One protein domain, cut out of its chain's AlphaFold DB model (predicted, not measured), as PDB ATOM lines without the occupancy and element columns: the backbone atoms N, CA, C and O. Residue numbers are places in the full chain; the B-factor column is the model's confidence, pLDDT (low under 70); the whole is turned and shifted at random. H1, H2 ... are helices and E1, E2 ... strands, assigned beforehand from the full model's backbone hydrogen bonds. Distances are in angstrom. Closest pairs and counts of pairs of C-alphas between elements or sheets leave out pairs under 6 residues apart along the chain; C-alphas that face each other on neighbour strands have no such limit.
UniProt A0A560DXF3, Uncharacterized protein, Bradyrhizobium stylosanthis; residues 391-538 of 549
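This is residues 391 to 538 of the 549 residues of an uncharacterized protein of Bradyrhizobium stylosanthis (UniProt A0A560DXF3). Two strongly twisted five-stranded sheets lie only partly face to face, a loosely formed sandwich; one, curled like part of a barrel, wraps part way round inner strands E2 and E5 of the other, and its edge strand E10 comes beside E1 and E2. A short helix, H1, packs on E5. The printed part has 148 residues, mostly strand, with named elements in the order E1 E2 E3 H1 E4 E5 E6 E7 E8 E9 E10. Both sheets are all antiparallel, in the orders E1 - E2 - E5 - E6 - E7 and E4 - E3 - E8 - E9 - E10. The whole is compact, with a radius of gyration of the C-alphas of 14.8 A and spans of 48 by 32 by 29 A.

Start at E1, residues 391 to 394, an edge strand that forms a hairpin with E2, residues 406 to 415; look at N 412 and O 393, 2.9 A apart. E3, residues 421 to 432, bends by 68 degrees at residue 424; outside the named strands, residues 443 to 444 pair antiparallel with its residues 428 to 429. In H1, residues 448 to 452, the O i to N i+4 pair is within hydrogen-bond range. E4, residues 459 to 461, is antiparallel to E3, with N 459 and O 425 at 2.9 A. E5, residues 466 to 474, is antiparallel to E2, with N 469 and O 411 at 2.8 A. H1 is on this sheet at a height of 7.8 A, only just over E5 with 3 C-alphas; the closest C-alphas, of Glu 448 and Val 469, are 5.7 A apart. E5, E6, residues 486 to 489, and E7, residues 495 to 498, make a meander, each strand the antiparallel neighbour of the one before: see N 487 and O 473, 2.8 A, and N 496 and O 488, 2.8 A. E8, residues 503 to 510, E9, residues 516 to 525, and E10, residues 528 to 537, make another: see N 505 and O 520, 2.8 A, and N 519 and O 535, 2.8 A. E8 is also antiparallel to E3, with N 430 and O 506 at 2.8 A. Between the sheets, the closest C-alphas of E1 and E10 are those of Glu 394 and Val 534, 6.4 A.

Find C-alpha 391 at (62.927, 13.789, 2.794), where E1 begins. E2 measures 25.7 A, E3 26.7 A, E9 28.7 A and E10 27.6 A, ending at C-alpha 537 (65.085, 24.216, 7.041).

The C-alphas farthest apart, of Asp 418 and Asn 480, are 48.8 A apart. The printed part has no cut; the links E1 to E2, E3 to H1 and E5 to E6 are long. Mean pLDDT of the printed part is 85.1; residues 391 to 392, 396 to 403, 423 and 476 to 484 are under 70.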
ATOM      1  N   THR A 391      62.795  13.002   4.022       69.44
ATOM      2  CA  THR A 391      62.927  13.789   2.794       69.44
ATOM      3  C   THR A 391      61.557  14.306   2.409       69.44
ATOM      4  O   THR A 391      60.596  13.528   2.376       69.44
ATOM      5  N   ILE A 392      61.492  15.598   2.107       67.44
ATOM      6  CA  ILE A 392      60.274  16.272   1.685       67.44
ATOM      7  C   ILE A 392      60.466  16.654   0.223       67.44
ATOM      8  O   ILE A 392      61.404  17.373  -0.111       67.44
ATOM      9  N   THR A 393      59.615  16.125  -0.654       74.94
ATOM     10  CA  THR A 393      59.662  16.435  -2.087       74.94
ATOM     11  C   THR A 393      58.333  16.990  -2.567       74.94
ATOM     12  O   THR A 393      57.264  16.592  -2.097       74.94
ATOM     13  N   GLU A 394      58.418  17.887  -3.540       76.69
ATOM     14  CA  GLU A 394      57.284  18.400  -4.297       76.69
ATOM     15  C   GLU A 394      56.557  17.259  -5.028       76.69
ATOM     16  O   GLU A 394      57.191  16.352  -5.575       76.69
ATOM     17  N   ASN A 395      55.221  17.279  -5.015       71.25
ATOM     18  CA  ASN A 395      54.416  16.337  -5.782       71.25
ATOM     19  C   ASN A 395      53.271  17.064  -6.499       71.25
ATOM     20  O   ASN A 395      52.387  17.631  -5.862       71.25
ATOM     21  N   HIS A 396      53.294  17.007  -7.833       61.12
ATOM     22  CA  HIS A 396      52.292  17.605  -8.729       61.12
ATOM     23  C   HIS A 396      51.158  16.644  -9.118       61.12
ATOM     24  O   HIS A 396      50.230  17.031  -9.831       61.12
ATOM     25  N   SER A 397      51.236  15.376  -8.703       52.88
ATOM     26  CA  SER A 397      50.311  14.326  -9.127       52.88
ATOM     27  C   SER A 397      49.004  14.362  -8.330       52.88
ATOM     28  O   SER A 397      48.967  14.036  -7.144       52.88
ATOM     29  N   ALA A 398      47.927  14.757  -9.015       48.44
ATOM     30  CA  ALA A 398      46.565  14.820  -8.504       48.44
ATOM     31  C   ALA A 398      45.923  13.425  -8.462       48.44
ATOM     32  O   ALA A 398      45.419  12.922  -9.464       48.44
ATOM     33  N   ALA A 399      45.886  12.820  -7.280       52.62
ATOM     34  CA  ALA A 399      44.762  11.965  -6.940       52.62
ATOM     35  C   ALA A 399      43.620  12.872  -6.460       52.62
ATOM     36  O   ALA A 399      43.840  13.772  -5.650       52.62
ATOM     37  N   THR A 400      42.403  12.665  -6.955       57.84
ATOM     38  CA  THR A 400      41.196  13.297  -6.407       57.84
ATOM     39  C   THR A 400      40.982  12.733  -4.999       57.84
ATOM     40  O   THR A 400      40.440  11.643  -4.831       57.84
ATOM     41  N   VAL A 401      41.514  13.410  -3.977       56.28
ATOM     42  CA  VAL A 401      41.536  12.889  -2.595       56.28
ATOM     43  C   VAL A 401      40.189  13.085  -1.894       56.28
ATOM     44  O   VAL A 401      39.815  12.299  -1.026       56.28
ATOM     45  N   LEU A 402      39.434  14.110  -2.292       61.88
ATOM     46  CA  LEU A 402      38.112  14.434  -1.771       61.88
ATOM     47  C   LEU A 402      37.187  14.708  -2.954       61.88
ATOM     48  O   LEU A 402      37.544  15.496  -3.820       61.88
ATOM     49  N   ASN A 403      35.992  14.112  -2.964       66.88
ATOM     50  CA  ASN A 403      35.015  14.166  -4.068       66.88
ATOM     51  C   ASN A 403      34.666  15.576  -4.606       66.88
ATOM     52  O   ASN A 403      33.976  15.663  -5.615       66.88
ATOM     53  N   TYR A 404      35.100  16.659  -3.947       74.94
ATOM     54  CA  TYR A 404      34.820  18.051  -4.317       74.94
ATOM     55  C   TYR A 404      36.029  19.005  -4.237       74.94
ATOM     56  O   TYR A 404      35.850  20.195  -4.491       74.94
ATOM     57  N   TYR A 405      37.223  18.532  -3.850       81.06
ATOM     58  CA  TYR A 405      38.393  19.392  -3.635       81.06
ATOM     59  C   TYR A 405      39.612  18.848  -4.366       81.06
ATOM     60  O   TYR A 405      40.008  17.698  -4.153       81.06
ATOM     61  N   ASP A 406      40.244  19.707  -5.157       83.88
ATOM     62  CA  ASP A 406      41.449  19.359  -5.897       83.88
ATOM     63  C   ASP A 406      42.684  19.842  -5.126       83.88
ATOM     64  O   ASP A 406      42.805  21.040  -4.854       83.88
ATOM     65  N   PRO A 407      43.613  18.948  -4.732       87.56
ATOM     66  CA  PRO A 407      44.840  19.371  -4.075       87.56
ATOM     67  C   PRO A 407      45.691  20.190  -5.056       87.56
ATOM     68  O   PRO A 407      46.049  19.715  -6.135       87.56
ATOM     69  N   ILE A 408      46.019  21.427  -4.677       87.62
ATOM     70  CA  ILE A 408      46.880  22.325  -5.462       87.62
ATOM     71  C   ILE A 408      48.324  22.329  -4.965       87.62
ATOM     72  O   ILE A 408      49.230  22.605  -5.744       87.62
ATOM     73  N   CYS A 409      48.540  21.993  -3.690       89.31
ATOM     74  CA  CYS A 409      49.865  21.816  -3.109       89.31
ATOM     75  C   CYS A 409      49.871  20.559  -2.239       89.31
ATOM     76  O   CYS A 409      49.045  20.408  -1.333       89.31
ATOM     77  N   ALA A 410      50.816  19.663  -2.510       91.00
ATOM     78  CA  ALA A 410      51.055  18.472  -1.715       91.00
ATOM     79  C   ALA A 410      52.556  18.246  -1.545       91.00
ATOM     80  O   ALA A 410      53.353  18.485  -2.455       91.00
ATOM     81  N   ILE A 411      52.926  17.727  -0.378       91.00
ATOM     82  CA  ILE A 411      54.288  17.286  -0.089       91.00
ATOM     83  C   ILE A 411      54.320  15.775   0.061       91.00
ATOM     84  O   ILE A 411      53.386  15.160   0.577       91.00
ATOM     85  N   THR A 412      55.410  15.162  -0.378       90.88
ATOM     86  CA  THR A 412      55.682  13.756  -0.090       90.88
ATOM     87  C   THR A 412      56.683  13.680   1.042       90.88
ATOM     88  O   THR A 412      57.799  14.169   0.907       90.88
ATOM     89  N   ILE A 413      56.290  13.043   2.140       90.38
ATOM     90  CA  ILE A 413      57.189  12.684   3.233       90.38
ATOM     91  C   ILE A 413      57.653  11.246   3.036       90.38
ATOM     92  O   ILE A 413      56.851  10.365   2.728       90.38
ATOM     93  N   ARG A 414      58.942  10.978   3.216       90.00
ATOM     94  CA  ARG A 414      59.487   9.617   3.175       90.00
ATOM     95  C   ARG A 414      60.386   9.391   4.374       90.00
ATOM     96  O   ARG A 414      61.324  10.151   4.579       90.00
ATOM     97  N   ASN A 415      60.123   8.325   5.121       87.38
ATOM     98  CA  ASN A 415      61.039   7.842   6.147       87.38
ATOM     99  C   ASN A 415      62.248   7.206   5.459       87.38
ATOM    100  O   ASN A 415      62.093   6.147   4.860       87.38
ATOM    101  N   ILE A 416      63.428   7.828   5.499       83.94
ATOM    102  CA  ILE A 416      64.627   7.208   4.908       83.94
ATOM    103  C   ILE A 416      65.343   6.246   5.862       83.94
ATOM    104  O   ILE A 416      66.294   5.590   5.446       83.94
ATOM    105  N   GLY A 417      64.892   6.157   7.116       81.88
ATOM    106  CA  GLY A 417      65.376   5.167   8.067       81.88
ATOM    107  C   GLY A 417      64.945   3.748   7.690       81.88
ATOM    108  O   GLY A 417      64.003   3.536   6.923       81.88
ATOM    109  N   ASP A 418      65.639   2.769   8.268       83.19
ATOM    110  CA  ASP A 418      65.364   1.339   8.073       83.19
ATOM    111  C   ASP A 418      64.334   0.775   9.071       83.19
ATOM    112  O   ASP A 418      64.026  -0.414   9.035       83.19
ATOM    113  N   ILE A 419      63.788   1.617   9.956       80.69
ATOM    114  CA  ILE A 419      62.827   1.234  10.999       80.69
ATOM    115  C   ILE A 419      61.487   1.933  10.750       80.69
ATOM    116  O   ILE A 419      61.447   3.112  10.390       80.69
ATOM    117  N   ASP A 420      60.387   1.215  10.969       83.12
ATOM    118  CA  ASP A 420      59.027   1.746  10.885       83.12
ATOM    119  C   ASP A 420      58.731   2.756  12.005       83.12
ATOM    120  O   ASP A 420      58.910   2.471  13.187       83.12
ATOM    121  N   LEU A 421      58.185   3.921  11.642       81.19
ATOM    122  CA  LEU A 421      57.708   4.925  12.597       81.19
ATOM    123  C   LEU A 421      56.240   4.642  12.940       81.19
ATOM    124  O   LEU A 421      55.324   5.216  12.342       81.19
ATOM    125  N   THR A 422      55.991   3.704  13.854       76.25
ATOM    126  CA  THR A 422      54.638   3.257  14.224       76.25
ATOM    127  C   THR A 422      53.942   4.236  15.171       76.25
ATOM    128  O   THR A 422      54.471   4.611  16.211       76.25
ATOM    129  N   GLY A 423      52.735   4.691  14.805       66.56
ATOM    130  CA  GLY A 423      51.871   5.507  15.678       66.56
ATOM    131  C   GLY A 423      52.419   6.879  16.105       66.56
ATOM    132  O   GLY A 423      51.782   7.566  16.904       66.56
ATOM    133  N   ALA A 424      53.576   7.295  15.587       76.12
ATOM    134  CA  ALA A 424      54.269   8.517  15.989       76.12
ATOM    135  C   ALA A 424      54.239   9.619  14.919       76.12
ATOM    136  O   ALA A 424      54.483  10.777  15.250       76.12
ATOM    137  N   GLY A 425      53.909   9.283  13.666       85.31
ATOM    138  CA  GLY A 425      53.882  10.231  12.556       85.31
ATOM    139  C   GLY A 425      52.854  11.335  12.780       85.31
ATOM    140  O   GLY A 425      51.650  11.072  12.830       85.31
ATOM    141  N   LEU A 426      53.333  12.567  12.907       91.94
ATOM    142  CA  LEU A 426      52.526  13.776  13.016       91.94
ATOM    143  C   LEU A 426      53.110  14.817  12.068       91.94
ATOM    144  O   LEU A 426      54.314  15.051  12.060       91.94
ATOM    145  N   ILE A 427      52.255  15.445  11.269       92.94
ATOM    146  CA  ILE A 427      52.646  16.549  10.402       92.94
ATOM    147  C   ILE A 427      51.746  17.742  10.682       92.94
ATOM    148  O   ILE A 427      50.537  17.579  10.839       92.94
ATOM    149  N   GLN A 428      52.331  18.928  10.805       96.00
ATOM    150  CA  GLN A 428      51.578  20.124  11.161       96.00
ATOM    151  C   GLN A 428      52.193  21.392  10.572       96.00
ATOM    152  O   GLN A 428      53.411  21.494  10.448       96.00
ATOM    153  N   ILE A 429      51.350  22.368  10.243       96.81
ATOM    154  CA  ILE A 429      51.787  23.732   9.935       96.81
ATOM    155  C   ILE A 429      52.037  24.439  11.264       96.81
ATOM    156  O   ILE A 429      51.114  24.628  12.051       96.81
ATOM    157  N   GLU A 430      53.279  24.819  11.524       96.44
ATOM    158  CA  GLU A 430      53.678  25.496  12.762       96.44
ATOM    159  C   GLU A 430      53.575  27.006  12.631       96.44
ATOM    160  O   GLU A 430      53.155  27.690  13.562       96.44
ATOM    161  N   GLN A 431      53.931  27.514  11.454       96.88
ATOM    162  CA  GLN A 431      53.887  28.931  11.134       96.88
ATOM    163  C   GLN A 431      53.345  29.135   9.724       96.88
ATOM    164  O   GLN A 431      53.595  28.326   8.830       96.88
ATOM    165  N   ILE A 432      52.628  30.237   9.519       96.38
ATOM    166  CA  ILE A 432      52.125  30.662   8.215       96.38
ATOM    167  C   ILE A 432      52.153  32.190   8.153       96.38
ATOM    168  O   ILE A 432      51.680  32.864   9.064       96.38
ATOM    169  N   SER A 433      52.718  32.726   7.076       95.75
ATOM    170  CA  SER A 433      52.855  34.176   6.845       95.75
ATOM    171  C   SER A 433      51.512  34.914   6.751       95.75
ATOM    172  O   SER A 433      51.403  36.057   7.184       95.75
ATOM    173  N   LEU A 434      50.474  34.259   6.223       93.50
ATOM    174  CA  LEU A 434      49.116  34.797   6.103       93.50
ATOM    175  C   LEU A 434      48.129  33.860   6.801       93.50
ATOM    176  O   LEU A 434      47.508  33.005   6.176       93.50
ATOM    177  N   ARG A 435      48.010  33.992   8.126       94.19
ATOM    178  CA  ARG A 435      47.124  33.150   8.944       94.19
ATOM    179  C   ARG A 435      45.647  33.524   8.734       94.19
ATOM    180  O   ARG A 435      45.267  34.645   9.081       94.19
ATOM    181  N   PRO A 436      44.784  32.598   8.276       93.75
ATOM    182  CA  PRO A 436      43.344  32.826   8.249       93.75
ATOM    183  C   PRO A 436      42.776  33.073   9.651       93.75
ATOM    184  O   PRO A 436      43.214  32.479  10.644       93.75
ATOM    185  N   LYS A 437      41.758  33.934   9.747       92.12
ATOM    186  CA  LYS A 437      41.105  34.252  11.023       92.12
ATOM    187  C   LYS A 437      40.503  32.987  11.644       92.12
ATOM    188  O   LYS A 437      39.709  32.301  11.012       92.12
ATOM    189  N   GLY A 438      40.854  32.711  12.900       92.56
ATOM    190  CA  GLY A 438      40.338  31.559  13.647       92.56
ATOM    191  C   GLY A 438      41.046  30.229  13.367       92.56
ATOM    192  O   GLY A 438      40.739  29.253  14.040       92.56
ATOM    193  N   MET A 439      42.016  30.181  12.445       95.25
ATOM    194  CA  MET A 439      42.785  28.961  12.190       95.25
ATOM    195  C   MET A 439      43.687  28.620  13.384       95.25
ATOM    196  O   MET A 439      44.466  29.489  13.794       95.25
ATOM    197  N   PRO A 440      43.637  27.399  13.950       94.38
ATOM    198  CA  PRO A 440      44.533  26.998  15.026       94.38
ATOM    199  C   PRO A 440      45.967  26.845  14.502       94.38
ATOM    200  O   PRO A 440      46.185  26.411  13.373       94.38
ATOM    201  N   LEU A 441      46.943  27.211  15.331       94.12
ATOM    202  CA  LEU A 441      48.351  26.883  15.118       94.12
ATOM    203  C   LEU A 441      48.886  26.191  16.384       94.12
ATOM    204  O   LEU A 441      48.594  26.681  17.479       94.12
ATOM    205  N   PRO A 442      49.637  25.082  16.254       95.50
ATOM    206  CA  PRO A 442      49.940  24.394  14.997       95.50
ATOM    207  C   PRO A 442      48.696  23.732  14.365       95.50
ATOM    208  O   PRO A 442      47.811  23.245  15.069       95.50
ATOM    209  N   LEU A 443      48.616  23.724  13.031       95.69
ATOM    210  CA  LEU A 443      47.525  23.099  12.272       95.69
ATOM    211  C   LEU A 443      47.914  21.668  11.895       95.69
ATOM    212  O   LEU A 443      48.779  21.474  11.043       95.69
ATOM    213  N   VAL A 444      47.276  20.664  12.494       95.38
ATOM    214  CA  VAL A 444      47.557  19.250  12.192       95.38
ATOM    215  C   VAL A 444      47.051  18.876  10.796       95.38
ATOM    216  O   VAL A 444      45.861  19.001  10.508       95.38
ATOM    217  N   LEU A 445      47.955  18.366   9.958       93.56
ATOM    218  CA  LEU A 445      47.693  17.923   8.589       93.56
ATOM    219  C   LEU A 445      47.399  16.415   8.527       93.56
ATOM    220  O   LEU A 445      47.770  15.647   9.418       93.56
ATOM    221  N   ARG A 446      46.742  15.976   7.446       92.56
ATOM    222  CA  ARG A 446      46.379  14.570   7.204       92.56
ATOM    223  C   ARG A 446      47.040  14.038   5.936       92.56
ATOM    224  O   ARG A 446      47.141  14.734   4.932       92.56
ATOM    225  N   THR A 447      47.452  12.773   5.968       92.38
ATOM    226  CA  THR A 447      47.915  12.072   4.759       92.38
ATOM    227  C   THR A 447      46.749  11.800   3.806       92.38
ATOM    228  O   THR A 447      45.602  11.685   4.239       92.38
ATOM    229  N   GLU A 448      47.033  11.618   2.518       90.31
ATOM    230  CA  GLU A 448      46.022  11.293   1.502       90.31
ATOM    231  C   GLU A 448      45.124  10.108   1.911       90.31
ATOM    232  O   GLU A 448      43.899  10.195   1.835       90.31
ATOM    233  N   ASN A 449      45.717   9.018   2.414       88.81
ATOM    234  CA  ASN A 449      44.956   7.844   2.855       88.81
ATOM    235  C   ASN A 449      44.084   8.139   4.079       88.81
ATOM    236  O   ASN A 449      42.974   7.624   4.174       88.81
ATOM    237  N   GLN A 450      44.556   8.974   5.012       89.88
ATOM    238  CA  GLN A 450      43.737   9.382   6.155       89.88
ATOM    239  C   GLN A 450      42.515  10.177   5.704       89.88
ATOM    240  O   GLN A 450      41.429   9.948   6.223       89.88
ATOM    241  N   ILE A 451      42.667  11.055   4.713       87.19
ATOM    242  CA  ILE A 451      41.544  11.813   4.156       87.19
ATOM    243  C   ILE A 451      40.560  10.866   3.452       87.19
ATOM    244  O   ILE A 451      39.369  10.883   3.756       87.19
ATOM    245  N   ARG A 452      41.058   9.979   2.580       84.94
ATOM    246  CA  ARG A 452      40.235   9.008   1.836       84.94
ATOM    247  C   ARG A 452      39.430   8.087   2.756       84.94
ATOM    248  O   ARG A 452      38.279   7.774   2.473       84.94
ATOM    249  N   GLU A 453      40.038   7.658   3.857       87.44
ATOM    250  CA  GLU A 453      39.433   6.736   4.820       87.44
ATOM    251  C   GLU A 453      38.751   7.446   5.999       87.44
ATOM    252  O   GLU A 453      38.338   6.783   6.949       87.44
ATOM    253  N   LYS A 454      38.647   8.783   5.973       86.62
ATOM    254  CA  LYS A 454      38.097   9.605   7.068       86.62
ATOM    255  C   LYS A 454      38.738   9.316   8.434       86.62
ATOM    256  O   LYS A 454      38.090   9.373   9.477       86.62
ATOM    257  N   ARG A 455      40.032   8.990   8.438       87.88
ATOM    258  CA  ARG A 455      40.824   8.773   9.651       87.88
ATOM    259  C   ARG A 455      41.424  10.084  10.142       87.88
ATOM    260  O   ARG A 455      41.830  10.944   9.361       87.88
ATOM    261  N   THR A 456      41.536  10.205  11.457       87.25
ATOM    262  CA  THR A 456      42.164  11.340  12.139       87.25
ATOM    263  C   THR A 456      43.361  10.868  12.969       87.25
ATOM    264  O   THR A 456      43.615   9.669  13.097       87.25
ATOM    265  N   GLY A 457      44.134  11.814  13.504       86.12
ATOM    266  CA  GLY A 457      45.253  11.527  14.401       86.12
ATOM    267  C   GLY A 457      46.568  11.181  13.700       86.12
ATOM    268  O   GLY A 457      46.824  11.576  12.562       86.12
ATOM    269  N   ARG A 458      47.437  10.475  14.429       88.12
ATOM    270  CA  ARG A 458      48.788  10.110  13.980       88.12
ATOM    271  C   ARG A 458      48.747   9.015  12.914       88.12
ATOM    272  O   ARG A 458      47.808   8.223  12.855       88.12
ATOM    273  N   PHE A 459      49.784   8.941  12.089       89.00
ATOM    274  CA  PHE A 459      49.938   7.900  11.075       89.00
ATOM    275  C   PHE A 459      51.232   7.108  11.274       89.00
ATOM    276  O   PHE A 459      52.226   7.614  11.784       89.00
ATOM    277  N   THR A 460      51.228   5.851  10.833       89.25
ATOM    278  CA  THR A 460      52.448   5.039  10.730       89.25
ATOM    279  C   THR A 460      53.194   5.384   9.449       89.25
ATOM    280  O   THR A 460      52.549   5.535   8.410       89.25
ATOM    281  N   LEU A 461      54.519   5.489   9.488       88.81
ATOM    282  CA  LEU A 461      55.351   5.669   8.298       88.81
ATOM    283  C   LEU A 461      56.416   4.572   8.256       88.81
ATOM    284  O   LEU A 461      57.428   4.658   8.954       88.81
ATOM    285  N   SER A 462      56.167   3.526   7.468       89.94
ATOM    286  CA  SER A 462      57.098   2.402   7.364       89.94
ATOM    287  C   SER A 462      58.431   2.825   6.743       89.94
ATOM    288  O   SER A 462      58.517   3.853   6.061       89.94
ATOM    289  N   ALA A 463      59.478   2.045   6.988       88.25
ATOM    290  CA  ALA A 463      60.802   2.257   6.421       88.25
ATOM    291  C   ALA A 463      60.718   2.435   4.899       88.25
ATOM    292  O   ALA A 463      60.085   1.647   4.194       88.25
ATOM    293  N   LYS A 464      61.336   3.503   4.382       87.94
ATOM    294  CA  LYS A 464      61.385   3.872   2.951       87.94
ATOM    295  C   LYS A 464      60.026   4.168   2.311       87.94
ATOM    296  O   LYS A 464      59.978   4.500   1.125       87.94
ATOM    297  N   GLN A 465      58.928   4.114   3.068       90.19
ATOM    298  CA  GLN A 465      57.589   4.368   2.557       90.19
ATOM    299  C   GLN A 465      57.394   5.872   2.314       90.19
ATOM    300  O   GLN A 465      57.545   6.665   3.248       90.19
ATOM    301  N   PRO A 466      57.033   6.295   1.090       91.94
ATOM    302  CA  PRO A 466      56.542   7.641   0.855       91.94
ATOM    303  C   PRO A 466      55.065   7.753   1.265       91.94
ATOM    304  O   PRO A 466      54.271   6.838   1.035       91.94
ATOM    305  N   LYS A 467      54.677   8.898   1.823       92.19
ATOM    306  CA  LYS A 467      53.283   9.298   2.015       92.19
ATOM    307  C   LYS A 467      53.064  10.707   1.495       92.19
ATOM    308  O   LYS A 467      53.836  11.610   1.799       92.19
ATOM    309  N   THR A 468      51.984  10.887   0.749       92.56
ATOM    310  CA  THR A 468      51.549  12.197   0.265       92.56
ATOM    311  C   THR A 468      50.699  12.880   1.332       92.56
ATOM    312  O   THR A 468      49.780  12.273   1.889       92.56
ATOM    313  N   VAL A 469      51.001  14.145   1.612       92.50
ATOM    314  CA  VAL A 469      50.240  15.034   2.491       92.50
ATOM    315  C   VAL A 469      49.771  16.223   1.657       92.50
ATOM    316  O   VAL A 469      50.578  17.096   1.330       92.50
ATOM    317  N   PRO A 470      48.485  16.262   1.281       92.94
ATOM    318  CA  PRO A 470      47.882  17.461   0.720       92.94
ATOM    319  C   PRO A 470      47.903  18.596   1.750       92.94
ATOM    320  O   PRO A 470      47.517  18.391   2.901       92.94
ATOM    321  N   ILE A 471      48.354  19.780   1.343       91.19
ATOM    322  CA  ILE A 471      48.415  20.968   2.206       91.19
ATOM    323  C   ILE A 471      47.275  21.910   1.837       91.19
ATOM    324  O   ILE A 471      46.442  22.223   2.682       91.19
ATOM    325  N   VAL A 472      47.227  22.329   0.569       89.44
ATOM    326  CA  VAL A 472      46.277  23.329   0.071       89.44
ATOM    327  C   VAL A 472      45.413  22.732  -1.027       89.44
ATOM    328  O   VAL A 472      45.903  21.992  -1.885       89.44
ATOM    329  N   PHE A 473      44.134  23.092  -1.016       90.50
ATOM    330  CA  PHE A 473      43.116  22.632  -1.950       90.50
ATOM    331  C   PHE A 473      42.464  23.805  -2.688       90.50
ATOM    332  O   PHE A 473      42.407  24.914  -2.160       90.50
ATOM    333  N   SER A 474      41.947  23.542  -3.887       87.25
ATOM    334  CA  SER A 474      41.073  24.435  -4.654       87.25
ATOM    335  C   SER A 474      39.652  23.869  -4.716       87.25
ATOM    336  O   SER A 474      39.450  22.648  -4.710       87.25
ATOM    337  N   LEU A 475      38.664  24.762  -4.794       80.00
ATOM    338  CA  LEU A 475      37.243  24.453  -4.967       80.00
ATOM    339  C   LEU A 475      36.840  24.530  -6.456       80.00
ATOM    340  O   LEU A 475      35.905  25.238  -6.821       80.00
ATOM    341  N   ASP A 476      37.560  23.834  -7.335       64.25
ATOM    342  CA  ASP A 476      37.465  24.040  -8.793       64.25
ATOM    343  C   ASP A 476      36.215  23.414  -9.452       64.25
ATOM    344  O   ASP A 476      35.907  23.676 -10.612       64.25
ATOM    345  N   GLN A 477      35.439  22.594  -8.732       60.94
ATOM    346  CA  GLN A 477      34.341  21.823  -9.343       60.94
ATOM    347  C   GLN A 477      32.958  22.493  -9.304       60.94
ATOM    348  O   GLN A 477      31.970  21.886  -9.726       60.94
ATOM    349  N   ARG A 478      32.830  23.731  -8.808       59.91
ATOM    350  CA  ARG A 478      31.534  24.434  -8.797       59.91
ATOM    351  C   ARG A 478      31.461  25.439  -9.950       59.91
ATOM    352  O   ARG A 478      32.244  26.382  -9.944       59.91
ATOM    353  N   PRO A 479      30.468  25.345 -10.861       52.69
ATOM    354  CA  PRO A 479      30.390  26.169 -12.078       52.69
ATOM    355  C   PRO A 479      30.248  27.690 -11.857       52.69
ATOM    356  O   PRO A 479      30.174  28.425 -12.830       52.69
ATOM    357  N   ASN A 480      30.229  28.175 -10.609       57.53
ATOM    358  CA  ASN A 480      30.084  29.591 -10.254       57.53
ATOM    359  C   ASN A 480      31.033  30.053  -9.130       57.53
ATOM    360  O   ASN A 480      30.891  31.176  -8.645       57.53
ATOM    361  N   VAL A 481      31.968  29.213  -8.670       58.09
ATOM    362  CA  VAL A 481      32.960  29.647  -7.676       58.09
ATOM    363  C   VAL A 481      34.198  30.101  -8.429       58.09
ATOM    364  O   VAL A 481      34.743  29.357  -9.239       58.09
ATOM    365  N   LYS A 482      34.614  31.353  -8.206       57.59
ATOM    366  CA  LYS A 482      35.869  31.865  -8.763       57.59
ATOM    367  C   LYS A 482      36.989  30.920  -8.321       57.59
ATOM    368  O   LYS A 482      37.119  30.670  -7.126       57.59
ATOM    369  N   ALA A 483      37.779  30.426  -9.276       60.09
ATOM    370  CA  ALA A 483      38.867  29.448  -9.126       60.09
ATOM    371  C   ALA A 483      40.062  29.930  -8.263       60.09
ATOM    372  O   ALA A 483      41.208  29.536  -8.464       60.09
ATOM    373  N   SER A 484      39.820  30.849  -7.332       66.12
ATOM    374  CA  SER A 484      40.827  31.648  -6.646       66.12
ATOM    375  C   SER A 484      40.856  31.438  -5.135       66.12
ATOM    376  O   SER A 484      41.708  32.025  -4.480       66.12
ATOM    377  N   GLU A 485      39.942  30.655  -4.554       82.31
ATOM    378  CA  GLU A 485      39.969  30.384  -3.113       82.31
ATOM    379  C   GLU A 485      40.829  29.158  -2.808       82.31
ATOM    380  O   GLU A 485      40.553  28.045  -3.261       82.31
ATOM    381  N   TRP A 486      41.888  29.378  -2.029       90.19
ATOM    382  CA  TRP A 486      42.729  28.316  -1.494       90.19
ATOM    383  C   TRP A 486      42.184  27.880  -0.140       90.19
ATOM    384  O   TRP A 486      41.733  28.703   0.651       90.19
ATOM    385  N   ILE A 487      42.209  26.580   0.134       91.56
ATOM    386  CA  ILE A 487      41.597  26.011   1.336       91.56
ATOM    387  C   ILE A 487      42.607  25.131   2.067       91.56
ATOM    388  O   ILE A 487      43.256  24.279   1.460       91.56
ATOM    389  N   LEU A 488      42.705  25.320   3.382       92.69
ATOM    390  CA  LEU A 488      43.404  24.437   4.318       92.69
ATOM    391  C   LEU A 488      42.376  23.628   5.115       92.69
ATOM    392  O   LEU A 488      41.333  24.169   5.471       92.69
ATOM    393  N   PHE A 489      42.684  22.374   5.454       90.88
ATOM    394  CA  PHE A 489      41.861  21.561   6.357       90.88
ATOM    395  C   PHE A 489      42.643  21.185   7.609       90.88
ATOM    396  O   PHE A 489      43.806  20.792   7.515       90.88
ATOM    397  N   ASP A 490      41.990  21.235   8.768       89.38
ATOM    398  CA  ASP A 490      42.532  20.619   9.977       89.38
ATOM    399  C   ASP A 490      42.194  19.120  10.077       89.38
ATOM    400  O   ASP A 490      41.545  18.507   9.218       89.38
ATOM    401  N   SER A 491      42.640  18.506  11.174       85.06
ATOM    402  CA  SER A 491      42.357  17.110  11.501       85.06
ATOM    403  C   SER A 491      40.879  16.805  11.777       85.06
ATOM    404  O   SER A 491      40.525  15.630  11.813       85.06
ATOM    405  N   GLN A 492      40.044  17.821  12.011       86.00
ATOM    406  CA  GLN A 492      38.600  17.719  12.263       86.00
ATOM    407  C   GLN A 492      37.755  18.071  11.026       86.00
ATOM    408  O   GLN A 492      36.535  18.130  11.120       86.00
ATOM    409  N   GLU A 493      38.393  18.260   9.867       85.69
ATOM    410  CA  GLU A 493      37.749  18.654   8.606       85.69
ATOM    411  C   GLU A 493      37.175  20.077   8.595       85.69
ATOM    412  O   GLU A 493      36.461  20.433   7.655       85.69
ATOM    413  N   ASN A 494      37.525  20.924   9.571       90.12
ATOM    414  CA  ASN A 494      37.225  22.347   9.453       90.12
ATOM    415  C   ASN A 494      38.114  22.937   8.360       90.12
ATOM    416  O   ASN A 494      39.306  22.616   8.274       90.12
ATOM    417  N   TYR A 495      37.531  23.801   7.535       90.44
ATOM    418  CA  TYR A 495      38.228  24.425   6.423       90.44
ATOM    419  C   TYR A 495      38.542  25.892   6.722       90.44
ATOM    420  O   TYR A 495      37.748  26.604   7.337       90.44
ATOM    421  N   TYR A 496      39.698  26.351   6.254       94.31
ATOM    422  CA  TYR A 496      40.172  27.718   6.435       94.31
ATOM    423  C   TYR A 496      40.513  28.299   5.068       94.31
ATOM    424  O   TYR A 496      41.405  27.799   4.380       94.31
ATOM    425  N   GLY A 497      39.768  29.330   4.670       91.75
ATOM    426  CA  GLY A 497      40.001  30.046   3.421       91.75
ATOM    427  C   GLY A 497      41.289  30.861   3.490       91.75
ATOM    428  O   GLY A 497      41.539  31.569   4.467       91.75
ATOM    429  N   LEU A 498      42.095  30.758   2.445       91.62
ATOM    430  CA  LEU A 498      43.354  31.450   2.260       91.62
ATOM    431  C   LEU A 498      43.251  32.276   0.974       91.62
ATOM    432  O   LEU A 498      42.836  31.779  -0.075       91.62
ATOM    433  N   GLU A 499      43.599  33.555   1.067       89.19
ATOM    434  CA  GLU A 499      43.649  34.415  -0.114       89.19
ATOM    435  C   GLU A 499      44.788  33.953  -1.041       89.19
ATOM    436  O   GLU A 499      45.850  33.575  -0.538       89.19
ATOM    437  N   PRO A 500      44.618  34.019  -2.375       88.25
ATOM    438  CA  PRO A 500      45.628  33.616  -3.353       88.25
ATOM    439  C   PRO A 500      46.735  34.676  -3.450       88.25
ATOM    440  O   PRO A 500      46.915  35.344  -4.467       88.25
ATOM    441  N   LYS A 501      47.449  34.877  -2.345       93.12
ATOM    442  CA  LYS A 501      48.620  35.741  -2.197       93.12
ATOM    443  C   LYS A 501      49.861  34.867  -2.005       93.12
ATOM    444  O   LYS A 501      49.719  33.684  -1.699       93.12
ATOM    445  N   PRO A 502      51.076  35.413  -2.174       95.56
ATOM    446  CA  PRO A 502      52.284  34.701  -1.786       95.56
ATOM    447  C   PRO A 502      52.208  34.270  -0.317       95.56
ATOM    448  O   PRO A 502      51.978  35.102   0.561       95.56
ATOM    449  N   VAL A 503      52.359  32.972  -0.059       95.25
ATOM    450  CA  VAL A 503      52.234  32.377   1.276       95.25
ATOM    451  C   VAL A 503      53.441  31.497   1.545       95.25
ATOM    452  O   VAL A 503      53.721  30.554   0.813       95.25
ATOM    453  N   GLN A 504      54.122  31.775   2.645       96.88
ATOM    454  CA  GLN A 504      55.121  30.899   3.245       96.88
ATOM    455  C   GLN A 504      54.545  30.163   4.456       96.88
ATOM    456  O   GLN A 504      53.824  30.765   5.262       96.88
ATOM    457  N   MET A 505      54.879  28.880   4.581       96.69
ATOM    458  CA  MET A 505      54.478  27.979   5.660       96.69
ATOM    459  C   MET A 505      55.689  27.205   6.179       96.69
ATOM    460  O   MET A 505      56.450  26.655   5.389       96.69
ATOM    461  N   VAL A 506      55.837  27.104   7.500       96.69
ATOM    462  CA  VAL A 506      56.793  26.182   8.129       96.69
ATOM    463  C   VAL A 506      56.031  24.942   8.563       96.69
ATOM    464  O   VAL A 506      55.141  25.017   9.412       96.69
ATOM    465  N   ILE A 507      56.369  23.804   7.966       95.25
ATOM    466  CA  ILE A 507      55.742  22.511   8.234       95.25
ATOM    467  C   ILE A 507      56.694  21.664   9.065       95.25
ATOM    468  O   ILE A 507      57.790  21.331   8.614       95.25
ATOM    469  N   GLY A 508      56.256  21.298  10.265       93.00
ATOM    470  CA  GLY A 508      56.949  20.352  11.127       93.00
ATOM    471  C   GLY A 508      56.501  18.923  10.856       93.00
ATOM    472  O   GLY A 508      55.302  18.640  10.775       93.00
ATOM    473  N   VAL A 509      57.466  18.015  10.746       90.88
ATOM    474  CA  VAL A 509      57.236  16.576  10.637       90.88
ATOM    475  C   VAL A 509      57.877  15.873  11.829       90.88
ATOM    476  O   VAL A 509      59.081  15.962  12.066       90.88
ATOM    477  N   TYR A 510      57.044  15.160  12.572       88.81
ATOM    478  CA  TYR A 510      57.349  14.507  13.834       88.81
ATOM    479  C   TYR A 510      57.104  13.004  13.731       88.81
ATOM    480  O   TYR A 510      56.294  12.546  12.923       88.81
ATOM    481  N   GLY A 511      57.783  12.242  14.586       80.38
ATOM    482  CA  GLY A 511      57.590  10.799  14.719       80.38
ATOM    483  C   GLY A 511      58.856   9.965  14.551       80.38
ATOM    484  O   GLY A 511      58.828   8.788  14.886       80.38
ATOM    485  N   GLY A 512      59.950  10.562  14.068       74.69
ATOM    486  CA  GLY A 512      61.303  10.000  14.151       74.69
ATOM    487  C   GLY A 512      62.053  10.487  15.397       74.69
ATOM    488  O   GLY A 512      61.550  11.333  16.133       74.69
ATOM    489  N   GLU A 513      63.275   9.991  15.612       74.25
ATOM    490  CA  GLU A 513      64.144  10.449  16.716       74.25
ATOM    491  C   GLU A 513      64.437  11.952  16.667       74.25
ATOM    492  O   GLU A 513      64.611  12.591  17.703       74.25
ATOM    493  N   LYS A 514      64.499  12.514  15.455       80.50
ATOM    494  CA  LYS A 514      64.705  13.939  15.222       80.50
ATOM    495  C   LYS A 514      63.526  14.493  14.425       80.50
ATOM    496  O   LYS A 514      63.219  13.942  13.365       80.50
ATOM    497  N   PRO A 515      62.863  15.560  14.902       87.12
ATOM    498  CA  PRO A 515      61.890  16.265  14.085       87.12
ATOM    499  C   PRO A 515      62.588  16.889  12.871       87.12
ATOM    500  O   PRO A 515      63.786  17.175  12.904       87.12
ATOM    501  N   SER A 516      61.829  17.099  11.800       88.81
ATOM    502  CA  SER A 516      62.285  17.810  10.604       88.81
ATOM    503  C   SER A 516      61.335  18.962  10.295       88.81
ATOM    504  O   SER A 516      60.150  18.892  10.629       88.81
ATOM    505  N   ARG A 517      61.842  20.015   9.651       93.19
ATOM    506  CA  ARG A 517      61.045  21.155   9.188       93.19
ATOM    507  C   ARG A 517      61.263  21.403   7.703       93.19
ATOM    508  O   ARG A 517      62.377  21.279   7.199       93.19
ATOM    509  N   ALA A 518      60.198  21.807   7.021       93.25
ATOM    510  CA  ALA A 518      60.283  22.379   5.686       93.25
ATOM    511  C   ALA A 518      59.635  23.756   5.631       93.25
ATOM    512  O   ALA A 518      58.569  23.974   6.207       93.25
ATOM    513  N   LEU A 519      60.265  24.648   4.880       95.44
ATOM    514  CA  LEU A 519      59.657  25.859   4.370       95.44
ATOM    515  C   LEU A 519      58.962  25.522   3.052       95.44
ATOM    516  O   LEU A 519      59.598  25.087   2.094       95.44
ATOM    517  N   VAL A 520      57.652  25.732   3.009       95.00
ATOM    518  CA  VAL A 520      56.856  25.679   1.785       95.00
ATOM    519  C   VAL A 520      56.527  27.108   1.388       95.00
ATOM    520  O   VAL A 520      55.860  27.813   2.145       95.00
ATOM    521  N   SER A 521      56.986  27.532   0.214       95.31
ATOM    522  CA  SER A 521      56.626  28.830  -0.364       95.31
ATOM    523  C   SER A 521      55.668  28.605  -1.519       95.31
ATOM    524  O   SER A 521      55.933  27.775  -2.380       95.31
ATOM    525  N   MET A 522      54.554  29.325  -1.538       94.12
ATOM    526  CA  MET A 522      53.545  29.270  -2.588       94.12
ATOM    527  C   MET A 522      53.385  30.648  -3.212       94.12
ATOM    528  O   MET A 522      53.121  31.620  -2.508       94.12
ATOM    529  N   GLU A 523      53.491  30.716  -4.532       94.50
ATOM    530  CA  GLU A 523      53.281  31.919  -5.323       94.50
ATOM    531  C   GLU A 523      52.064  31.727  -6.237       94.50
ATOM    532  O   GLU A 523      52.024  30.783  -7.040       94.50
ATOM    533  N   PRO A 524      51.046  32.600  -6.136       91.00
ATOM    534  CA  PRO A 524      49.907  32.558  -7.037       91.00
ATOM    535  C   PRO A 524      50.379  32.863  -8.460       91.00
ATOM    536  O   PRO A 524      51.195  33.756  -8.682       91.00
ATOM    537  N   LYS A 525      49.839  32.136  -9.438       87.69
ATOM    538  CA  LYS A 525      50.034  32.438 -10.855       87.69
ATOM    539  C   LYS A 525      48.709  32.838 -11.478       87.69
ATOM    540  O   LYS A 525      47.678  32.224 -11.214       87.69
ATOM    541  N   GLU A 526      48.744  33.857 -12.326       80.50
ATOM    542  CA  GLU A 526      47.567  34.297 -13.065       80.50
ATOM    543  C   GLU A 526      47.098  33.157 -13.987       80.50
ATOM    544  O   GLU A 526      47.877  32.624 -14.781       80.50
ATOM    545  N   ASN A 527      45.842  32.730 -13.833       76.38
ATOM    546  CA  ASN A 527      45.190  31.695 -14.648       76.38
ATOM    547  C   ASN A 527      45.866  30.306 -14.660       76.38
ATOM    548  O   ASN A 527      45.647  29.521 -15.584       76.38
ATOM    549  N   SER A 528      46.688  29.968 -13.661       79.00
ATOM    550  CA  SER A 528      47.294  28.634 -13.549       79.00
ATOM    551  C   SER A 528      47.443  28.185 -12.095       79.00
ATOM    552  O   SER A 528      47.244  28.963 -11.164       79.00
ATOM    553  N   LYS A 529      47.767  26.899 -11.890       80.94
ATOM    554  CA  LYS A 529      48.054  26.366 -10.551       80.94
ATOM    555  C   LYS A 529      49.191  27.172  -9.905       80.94
ATOM    556  O   LYS A 529      50.133  27.539 -10.618       80.94
ATOM    557  N   PRO A 530      49.131  27.433  -8.586       85.56
ATOM    558  CA  PRO A 530      50.209  28.132  -7.904       85.56
ATOM    559  C   PRO A 530      51.534  27.412  -8.128       85.56
ATOM    560  O   PRO A 530      51.595  26.182  -8.157       85.56
ATOM    561  N   HIS A 531      52.600  28.189  -8.279       89.62
ATOM    562  CA  HIS A 531      53.939  27.635  -8.175       89.62
ATOM    563  C   HIS A 531      54.267  27.469  -6.701       89.62
ATOM    564  O   HIS A 531      53.937  28.339  -5.899       89.62
ATOM    565  N   PHE A 532      54.901  26.366  -6.332       90.62
ATOM    566  CA  PHE A 532      55.365  26.197  -4.971       90.62
ATOM    567  C   PHE A 532      56.765  25.608  -4.945       90.62
ATOM    568  O   PHE A 532      57.184  24.926  -5.875       90.62
ATOM    569  N   THR A 533      57.492  25.912  -3.881       92.38
ATOM    570  CA  THR A 533      58.823  25.380  -3.606       92.38
ATOM    571  C   THR A 533      58.845  24.810  -2.200       92.38
ATOM    572  O   THR A 533      58.095  25.240  -1.318       92.38
ATOM    573  N   VAL A 534      59.680  23.795  -2.001       91.81
ATOM    574  CA  VAL A 534      59.827  23.116  -0.717       91.81
ATOM    575  C   VAL A 534      61.308  23.017  -0.397       91.81
ATOM    576  O   VAL A 534      62.067  22.409  -1.147       91.81
ATOM    577  N   GLU A 535      61.708  23.604   0.723       92.75
ATOM    578  CA  GLU A 535      63.087  23.609   1.199       92.75
ATOM    579  C   GLU A 535      63.138  23.045   2.619       92.75
ATOM    580  O   GLU A 535      62.320  23.395   3.465       92.75
ATOM    581  N   THR A 536      64.085  22.146   2.897       90.44
ATOM    582  CA  THR A 536      64.310  21.674   4.273       90.44
ATOM    583  C   THR A 536      65.042  22.758   5.050       90.44
ATOM    584  O   THR A 536      66.078  23.235   4.595       90.44
ATOM    585  N   VAL A 537      64.532  23.127   6.223       92.62
ATOM    586  CA  VAL A 537      65.085  24.216   7.041       92.62
ATOM    587  C   VAL A 537      65.510  23.719   8.429       92.62
ATOM    588  O   VAL A 537      64.991  22.699   8.894       92.62
ATOM    589  N   PRO A 538      66.445  24.410   9.113       92.31
ATOM    590  CA  PRO A 538      66.813  24.093  10.493       92.31
ATOM    591  C   PRO A 538      65.618  24.131  11.455       92.31
ATOM    592  O   PRO A 538      64.624  24.822  11.216       92.31
TER     593      PRO A 538